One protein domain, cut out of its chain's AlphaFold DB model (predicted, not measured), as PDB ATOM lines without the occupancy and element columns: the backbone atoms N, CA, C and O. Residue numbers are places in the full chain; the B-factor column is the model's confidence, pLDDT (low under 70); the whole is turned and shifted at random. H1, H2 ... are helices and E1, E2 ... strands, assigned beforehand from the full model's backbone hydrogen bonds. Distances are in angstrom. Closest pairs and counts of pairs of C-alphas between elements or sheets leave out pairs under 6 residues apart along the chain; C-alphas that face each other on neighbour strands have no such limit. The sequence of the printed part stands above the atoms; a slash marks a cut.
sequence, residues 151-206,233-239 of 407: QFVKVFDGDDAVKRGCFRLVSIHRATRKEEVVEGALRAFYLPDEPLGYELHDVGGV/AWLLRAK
ATOM      1  N   GLN A 151     219.311 124.658 231.807       84.62
ATOM      2  CA  GLN A 151     219.489 125.740 230.840       84.62
ATOM      3  C   GLN A 151     219.403 125.152 229.431       84.62
ATOM      4  O   GLN A 151     219.634 123.961 229.241       84.62
ATOM      5  N   PHE A 152     219.072 125.974 228.441       87.44
ATOM      6  CA  PHE A 152     219.032 125.552 227.046       87.44
ATOM      7  C   PHE A 152     220.032 126.366 226.244       87.44
ATOM      8  O   PHE A 152     220.072 127.586 226.371       87.44
ATOM      9  N   VAL A 153     220.803 125.691 225.399       90.50
ATOM     10  CA  VAL A 153     221.705 126.337 224.441       90.50
ATOM     11  C   VAL A 153     221.251 126.040 223.022       90.50
ATOM     12  O   VAL A 153     220.756 124.949 222.726       90.50
ATOM     13  N   LYS A 154     221.415 127.015 222.133       93.31
ATOM     14  CA  LYS A 154     221.160 126.859 220.703       93.31
ATOM     15  C   LYS A 154     222.352 126.143 220.089       93.31
ATOM     16  O   LYS A 154     223.485 126.587 220.244       93.31
ATOM     17  N   VAL A 155     222.109 125.050 219.379       95.25
ATOM     18  CA  VAL A 155     223.153 124.340 218.639       95.25
ATOM     19  C   VAL A 155     222.789 124.281 217.162       95.25
ATOM     20  O   VAL A 155     221.674 123.902 216.807       95.25
ATOM     21  N   PHE A 156     223.734 124.661 216.311       96.00
ATOM     22  CA  PHE A 156     223.664 124.587 214.855       96.00
ATOM     23  C   PHE A 156     224.476 123.384 214.361       96.00
ATOM     24  O   PHE A 156     225.536 123.096 214.912       96.00
ATOM     25  N   ASP A 157     224.016 122.698 213.313       95.00
ATOM     26  CA  ASP A 157     224.693 121.520 212.747       95.00
ATOM     27  C   ASP A 157     225.570 121.831 211.520       95.00
ATOM     28  O   ASP A 157     226.103 120.908 210.908       95.00
ATOM     29  N   GLY A 158     225.708 123.100 211.126       94.88
ATOM     30  CA  GLY A 158     226.544 123.514 209.996       94.88
ATOM     31  C   GLY A 158     226.306 124.955 209.535       94.88
ATOM     32  O   GLY A 158     225.443 125.657 210.063       94.88
ATOM     33  N   ASP A 159     227.066 125.401 208.531       92.56
ATOM     34  CA  ASP A 159     227.026 126.786 208.028       92.56
ATOM     35  C   ASP A 159     225.665 127.170 207.453       92.56
ATOM     36  O   ASP A 159     225.208 128.300 207.615       92.56
ATOM     37  N   ASP A 160     225.005 126.233 206.775       90.69
ATOM     38  CA  ASP A 160     223.684 126.455 206.190       90.69
ATOM     39  C   ASP A 160     222.628 126.675 207.288       90.69
ATOM     40  O   ASP A 160     221.732 127.510 207.166       90.69
ATOM     41  N   ALA A 161     222.771 125.976 208.414       91.12
ATOM     42  CA  ALA A 161     221.918 126.141 209.582       91.12
ATOM     43  C   ALA A 161     222.126 127.512 210.245       91.12
ATOM     44  O   ALA A 161     221.147 128.194 210.542       91.12
ATOM     45  N   VAL A 162     223.382 127.957 210.388       91.62
ATOM     46  CA  VAL A 162     223.720 129.295 210.909       91.62
ATOM     47  C   VAL A 162     223.152 130.392 210.008       91.62
ATOM     48  O   VAL A 162     222.455 131.279 210.495       91.62
ATOM     49  N   LYS A 163     223.372 130.304 208.687       89.81
ATOM     50  CA  LYS A 163     222.866 131.280 207.703       89.81
ATOM     51  C   LYS A 163     221.345 131.413 207.725       89.81
ATOM     52  O   LYS A 163     220.828 132.508 207.545       89.81
ATOM     53  N   ARG A 164     220.628 130.307 207.941       86.94
ATOM     54  CA  ARG A 164     219.158 130.290 208.021       86.94
ATOM     55  C   ARG A 164     218.606 130.535 209.427       86.94
ATOM     56  O   ARG A 164     217.390 130.536 209.589       86.94
ATOM     57  N   GLY A 165     219.458 130.669 210.444       88.56
ATOM     58  CA  GLY A 165     219.023 130.746 211.839       88.56
ATOM     59  C   GLY A 165     218.314 129.479 212.343       88.56
ATOM     60  O   GLY A 165     217.541 129.550 213.292       88.56
ATOM     61  N   CYS A 166     218.544 128.319 211.720       88.81
ATOM     62  CA  CYS A 166     217.932 127.050 212.116       88.81
ATOM     63  C   CYS A 166     218.808 126.338 213.155       88.81
ATOM     64  O   CYS A 166     219.893 125.873 212.822       88.81
ATOM     65  N   PHE A 167     218.331 126.200 214.389       92.81
ATOM     66  CA  PHE A 167     219.054 125.533 215.477       92.81
ATOM     67  C   PHE A 167     218.172 124.506 216.190       92.81
ATOM     68  O   PHE A 167     216.953 124.481 216.023       92.81
ATOM     69  N   ARG A 168     218.791 123.672 217.028       92.38
ATOM     70  CA  ARG A 168     218.095 122.858 218.030       92.38
ATOM     71  C   ARG A 168     218.483 123.312 219.427       92.38
ATOM     72  O   ARG A 168     219.632 123.675 219.664       92.38
ATOM     73  N   LEU A 169     217.519 123.296 220.340       92.00
ATOM     74  CA  LEU A 169     217.768 123.562 221.752       92.00
ATOM     75  C   LEU A 169     218.286 122.290 222.420       92.00
ATOM     76  O   LEU A 169     217.645 121.241 222.352       92.00
ATOM     77  N   VAL A 170     219.439 122.393 223.073       91.38
ATOM     78  CA  VAL A 170     220.036 121.314 223.861       91.38
ATOM     79  C   VAL A 170     219.931 121.684 225.334       91.38
ATOM     80  O   VAL A 170     220.404 122.742 225.744       91.38
ATOM     81  N   SER A 171     219.289 120.818 226.121       88.38
ATOM     82  CA  SER A 171     219.198 120.976 227.575       88.38
ATOM     83  C   SER A 171     220.541 120.645 228.215       88.38
ATOM     84  O   SER A 171     221.084 119.565 227.996       88.38
ATOM     85  N   ILE A 172     221.026 121.554 229.050       85.12
ATOM     86  CA  ILE A 172     222.288 121.468 229.780       85.12
ATOM     87  C   ILE A 172     222.051 121.801 231.262       85.12
ATOM     88  O   ILE A 172     221.072 122.462 231.612       85.12
ATOM     89  N   HIS A 173     222.931 121.351 232.152       80.56
ATOM     90  CA  HIS A 173     222.908 121.720 233.572       80.56
ATOM     91  C   HIS A 173     223.894 122.872 233.868       80.56
ATOM     92  O   HIS A 173     224.825 123.126 233.109       80.56
ATOM     93  N   ARG A 174     223.737 123.601 234.982       66.38
ATOM     94  CA  ARG A 174     224.552 124.807 235.295       66.38
ATOM     95  C   ARG A 174     226.087 124.606 235.324       66.38
ATOM     96  O   ARG A 174     226.811 125.595 235.329       66.38
ATOM     97  N   ALA A 175     226.586 123.366 235.345       61.59
ATOM     98  CA  ALA A 175     228.010 123.012 235.317       61.59
ATOM     99  C   ALA A 175     228.330 121.984 234.209       61.59
ATOM    100  O   ALA A 175     228.907 120.934 234.476       61.59
ATOM    101  N   THR A 176     227.915 122.268 232.974       70.44
ATOM    102  CA  THR A 176     228.033 121.334 231.837       70.44
ATOM    103  C   THR A 176     229.408 121.417 231.174       70.44
ATOM    104  O   THR A 176     229.879 122.507 230.837       70.44
ATOM    105  N   ARG A 177     230.054 120.266 230.949       81.56
ATOM    106  CA  ARG A 177     231.273 120.179 230.125       81.56
ATOM    107  C   ARG A 177     230.921 120.222 228.633       81.56
ATOM    108  O   ARG A 177     229.828 119.822 228.246       81.56
ATOM    109  N   LYS A 178     231.835 120.670 227.763       86.25
ATOM    110  CA  LYS A 178     231.567 120.757 226.308       86.25
ATOM    111  C   LYS A 178     231.124 119.413 225.714       86.25
ATOM    112  O   LYS A 178     230.303 119.392 224.804       86.25
ATOM    113  N   GLU A 179     231.626 118.311 226.256       89.25
ATOM    114  CA  GLU A 179     231.304 116.943 225.850       89.25
ATOM    115  C   GLU A 179     229.813 116.614 226.037       89.25
ATOM    116  O   GLU A 179     229.193 116.047 225.144       89.25
ATOM    117  N   GLU A 180     229.203 117.048 227.142       89.19
ATOM    118  CA  GLU A 180     227.773 116.839 227.407       89.19
ATOM    119  C   GLU A 180     226.893 117.624 226.423       89.19
ATOM    120  O   GLU A 180     225.840 117.147 225.992       89.19
ATOM    121  N   VAL A 181     227.343 118.819 226.018       91.25
ATOM    122  CA  VAL A 181     226.671 119.615 224.981       91.25
ATOM    123  C   VAL A 181     226.777 118.923 223.620       91.25
ATOM    124  O   VAL A 181     225.790 118.884 222.889       91.25
ATOM    125  N   VAL A 182     227.934 118.331 223.290       94.50
ATOM    126  CA  VAL A 182     228.112 117.522 222.070       94.50
ATOM    127  C   VAL A 182     227.169 116.321 222.080       94.50
ATOM    128  O   VAL A 182     226.431 116.130 221.119       94.50
ATOM    129  N   GLU A 183     227.130 115.542 223.160       93.56
ATOM    130  CA  GLU A 183     226.216 114.399 223.289       93.56
ATOM    131  C   GLU A 183     224.748 114.812 223.153       93.56
ATOM    132  O   GLU A 183     223.971 114.181 222.431       93.56
ATOM    133  N   GLY A 184     224.358 115.892 223.833       93.00
ATOM    134  CA  GLY A 184     223.018 116.453 223.733       93.00
ATOM    135  C   GLY A 184     222.683 116.905 222.310       93.00
ATOM    136  O   GLY A 184     221.578 116.641 221.834       93.00
ATOM    137  N   ALA A 185     223.640 117.510 221.608       94.38
ATOM    138  CA  ALA A 185     223.482 117.925 220.221       94.38
ATOM    139  C   ALA A 185     223.347 116.728 219.271       94.38
ATOM    140  O   ALA A 185     222.414 116.700 218.471       94.38
ATOM    141  N   LEU A 186     224.211 115.715 219.382       94.50
ATOM    142  CA  LEU A 186     224.135 114.502 218.559       94.50
ATOM    143  C   LEU A 186     222.771 113.817 218.709       94.50
ATOM    144  O   LEU A 186     222.133 113.500 217.703       94.50
ATOM    145  N   ARG A 187     222.265 113.702 219.946       91.75
ATOM    146  CA  ARG A 187     220.903 113.207 220.214       91.75
ATOM    147  C   ARG A 187     219.831 114.091 219.577       91.75
ATOM    148  O   ARG A 187     218.945 113.574 218.905       91.75
ATOM    149  N   ALA A 188     219.916 115.412 219.748       91.38
ATOM    150  CA  ALA A 188     218.931 116.346 219.206       91.38
ATOM    151  C   ALA A 188     218.864 116.311 217.667       91.38
ATOM    152  O   ALA A 188     217.785 116.460 217.092       91.38
ATOM    153  N   PHE A 189     220.003 116.109 216.997       90.50
ATOM    154  CA  PHE A 189     220.108 116.031 215.538       90.50
ATOM    155  C   PHE A 189     219.978 114.611 214.968       90.50
ATOM    156  O   PHE A 189     220.030 114.461 213.747       90.50
ATOM    157  N   TYR A 190     219.762 113.594 215.809       89.62
ATOM    158  CA  TYR A 190     219.703 112.181 215.409       89.62
ATOM    159  C   TYR A 190     220.957 111.724 214.643       89.62
ATOM    160  O   TYR A 190     220.872 110.993 213.653       89.62
ATOM    161  N   LEU A 191     222.126 112.188 215.082       91.12
ATOM    162  CA  LEU A 191     223.417 111.790 214.529       91.12
ATOM    163  C   LEU A 191     223.902 110.536 215.278       91.12
ATOM    164  O   LEU A 191     224.038 110.595 216.499       91.12
ATOM    165  N   PRO A 192     224.138 109.404 214.586       86.12
ATOM    166  CA  PRO A 192     224.435 108.118 215.225       86.12
ATOM    167  C   PRO A 192     225.905 107.950 215.648       86.12
ATOM    168  O   PRO A 192     226.273 106.888 216.141       86.12
ATOM    169  N   ASP A 193     226.750 108.949 215.396       87.12
ATOM    170  CA  ASP A 193     228.195 108.869 215.603       87.12
ATOM    171  C   ASP A 193     228.616 109.109 217.063       87.12
ATOM    172  O   ASP A 193     227.899 109.716 217.857       87.12
ATOM    173  N   GLU A 194     229.846 108.701 217.384       88.50
ATOM    174  CA  GLU A 194     230.453 108.890 218.703       88.50
ATOM    175  C   GLU A 194     230.842 110.360 218.987       88.50
ATOM    176  O   GLU A 194     231.479 111.002 218.138       88.50
ATOM    177  N   PRO A 195     230.592 110.882 220.209       90.69
ATOM    178  CA  PRO A 195     230.904 112.263 220.601       90.69
ATOM    179  C   PRO A 195     232.362 112.682 220.398       90.69
ATOM    180  O   PRO A 195     232.639 113.837 220.078       90.69
ATOM    181  N   LEU A 196     233.314 111.749 220.534       91.38
ATOM    182  CA  LEU A 196     234.747 112.039 220.403       91.38
ATOM    183  C   LEU A 196     235.125 112.615 219.032       91.38
ATOM    184  O   LEU A 196     236.100 113.369 218.933       91.38
ATOM    185  N   GLY A 197     234.357 112.282 217.991       91.50
ATOM    186  CA  GLY A 197     234.561 112.759 216.627       91.50
ATOM    187  C   GLY A 197     234.116 114.200 216.383       91.50
ATOM    188  O   GLY A 197     234.256 114.668 215.254       91.50
ATOM    189  N   TYR A 198     233.592 114.896 217.395       94.56
ATOM    190  CA  TYR A 198     232.964 116.206 217.253       94.56
ATOM    191  C   TYR A 198     233.523 117.246 218.224       94.56
ATOM    192  O   TYR A 198     234.134 116.927 219.246       94.56
ATOM    193  N   GLU A 199     233.327 118.513 217.877       94.38
ATOM    194  CA  GLU A 199     233.709 119.672 218.676       94.38
ATOM    195  C   GLU A 199     232.710 120.826 218.508       94.38
ATOM    196  O   GLU A 199     231.931 120.864 217.553       94.38
ATOM    197  N   LEU A 200     232.730 121.766 219.457       93.62
ATOM    198  CA  LEU A 200     231.842 122.930 219.481       93.62
ATOM    199  C   LEU A 200     232.627 124.211 219.231       93.62
ATOM    200  O   LEU A 200     233.619 124.489 219.910       93.62
ATOM    201  N   HIS A 201     232.139 124.994 218.275       92.31
ATOM    202  CA  HIS A 201     232.669 126.297 217.890       92.31
ATOM    203  C   HIS A 201     231.693 127.390 218.332       92.31
ATOM    204  O   HIS A 201     230.480 127.217 218.224       92.31
ATOM    205  N   ASP A 202     232.208 128.504 218.843       88.25
ATOM    206  CA  ASP A 202     231.382 129.641 219.259       88.25
ATOM    207  C   ASP A 202     230.911 130.429 218.023       88.25
ATOM    208  O   ASP A 202     231.717 130.835 217.180       88.25
ATOM    209  N   VAL A 203     229.598 130.636 217.897       81.62
ATOM    210  CA  VAL A 203     228.994 131.364 216.768       81.62
ATOM    211  C   VAL A 203     229.192 132.879 216.902       81.62
ATOM    212  O   VAL A 203     229.250 133.582 215.889       81.62
ATOM    213  N   GLY A 204     229.375 133.395 218.125       64.38
ATOM    214  CA  GLY A 204     229.519 134.824 218.423       64.38
ATOM    215  C   GLY A 204     230.735 135.496 217.768       64.38
ATOM    216  O   GLY A 204     230.750 136.717 217.593       64.38
ATOM    217  N   GLY A 205     231.734 134.716 217.341       56.41
ATOM    218  CA  GLY A 205     232.872 135.200 216.551       56.41
ATOM    219  C   GLY A 205     232.597 135.330 215.046       56.41
ATOM    220  O   GLY A 205     233.209 136.164 214.383       56.41
ATOM    221  N   VAL A 206     231.658 134.549 214.499       49.12
ATOM    222  CA  VAL A 206     231.433 134.418 213.044       49.12
ATOM    223  C   VAL A 206     230.553 135.547 212.492       49.12
ATOM    224  O   VAL A 206     230.773 136.009 211.375       49.12
ATOM    225  N   ALA A 233     224.922 130.117 221.923       89.62
ATOM    226  CA  ALA A 233     224.892 129.582 220.566       89.62
ATOM    227  C   ALA A 233     226.198 128.870 220.184       89.62
ATOM    228  O   ALA A 233     227.259 129.484 220.087       89.62
ATOM    229  N   TRP A 234     226.095 127.577 219.885       93.44
ATOM    230  CA  TRP A 234     227.211 126.721 219.490       93.44
ATOM    231  C   TRP A 234     227.023 126.155 218.086       93.44
ATOM    232  O   TRP A 234     225.917 125.819 217.673       93.44
ATOM    233  N   LEU A 235     228.121 125.991 217.360       95.44
ATOM    234  CA  LEU A 235     228.180 125.305 216.075       95.44
ATOM    235  C   LEU A 235     228.878 123.960 216.261       95.44
ATOM    236  O   LEU A 235     230.058 123.905 216.609       95.44
ATOM    237  N   LEU A 236     228.141 122.877 216.035       96.00
ATOM    238  CA  LEU A 236     228.664 121.519 216.080       96.00
ATOM    239  C   LEU A 236     229.458 121.229 214.802       96.00
ATOM    240  O   LEU A 236     228.954 121.406 213.691       96.00
ATOM    241  N   ARG A 237     230.697 120.756 214.957       95.12
ATOM    242  CA  ARG A 237     231.601 120.395 213.858       95.12
ATOM    243  C   ARG A 237     232.145 118.990 214.031       95.12
ATOM    244  O   ARG A 237     232.481 118.586 215.140       95.12
ATOM    245  N   ALA A 238     232.270 118.264 212.924       93.00
ATOM    246  CA  ALA A 238     233.056 117.039 212.888       93.00
ATOM    247  C   ALA A 238     234.545 117.402 212.852       93.00
ATOM    248  O   ALA A 238     234.956 118.257 212.064       93.00
ATOM    249  N   LYS A 239     235.353 116.735 213.674       91.00
ATOM    250  CA  LYS A 239     236.810 116.878 213.645       91.00
ATOM    251  C   LYS A 239     237.363 116.380 212.303       91.00
ATOM    252  O   LYS A 239     236.834 115.403 211.756       91.00
TER     253      LYS A 239
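AT A GLANCE: This is residues 151 to 206 and 233 to 239 of the 407 residues of an uncharacterized protein of Perca flavescens (UniProt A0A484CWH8). A strongly twisted sheet of four strands, curled like part of a barrel, has the helix H2 packed on one face, most of all on E2, while the short helix H1 sits by the last residue of E1. The printed part has 63 residues, with two named helices and four named strands in the order E1, H1, E2, H2, E3, E4. The mixed sheet runs E2, E1, E4, E3; with H2 on one face it makes two layers, helix over sheet, of the mixed class, helices and strands. The whole is compact, with a radius of gyration of the C-alphas of 10.8 A, and rounded, spanning 27 by 25 by 19 A.

HOW THE PARTS SIT: E1, residues 151 to 156, is antiparallel to the edge strand E2, residues 168 to 173, at 143 degrees; N 153 and O 170 are within hydrogen-bond range at 3.0 A. E4, residues 233 to 238, is parallel to E1 at 50 degrees, with N 234 and O 154 2.8 A apart. E3, residues 198 to 202, the other edge strand, is antiparallel to E4 at 147 degrees, with N 201 and O 235 2.9 A apart. H1, residues 159 to 163, is on the sheet, over E1, at a height over the sheet of 9.4 A; the closest C-alphas of H1 and E1 are those of Val 162 and Phe 156, 6.1 A apart. H2, residues 178 to 189, is on the sheet; its closest C-alpha pair with E2 is Gly 184 and Val 170, 5.7 A, and with E3 Val 182 and Glu 199, 6.9 A. H1 and H2 are apart. In H1 and H2 every O i to N i+4 pair is within hydrogen-bond range.

IN THESE COORDINATES: E1 begins at C-alpha 151 (219.489, 125.740, 230.840) and is 16.6 A long. H1 measures 6.1 A, E2 16.3 A, H2 16.4 A and E3 13.7 A. E4, 16.8 A, ends at C-alpha 238 (233.056, 117.039, 212.888).

THE WHOLE: The two C-alphas farthest apart, those of Asp 160 and Ala 175, are 29.6 A apart. Residues 207 to 232 are not printed; C-alphas 206 and 233 are 11.1 A apart across this cut, on the link from E3 to E4. Of the links printed whole, none is long. The mean pLDDT of the printed part is 88.0, with residues 174 to 175 and 204 to 206 under 70.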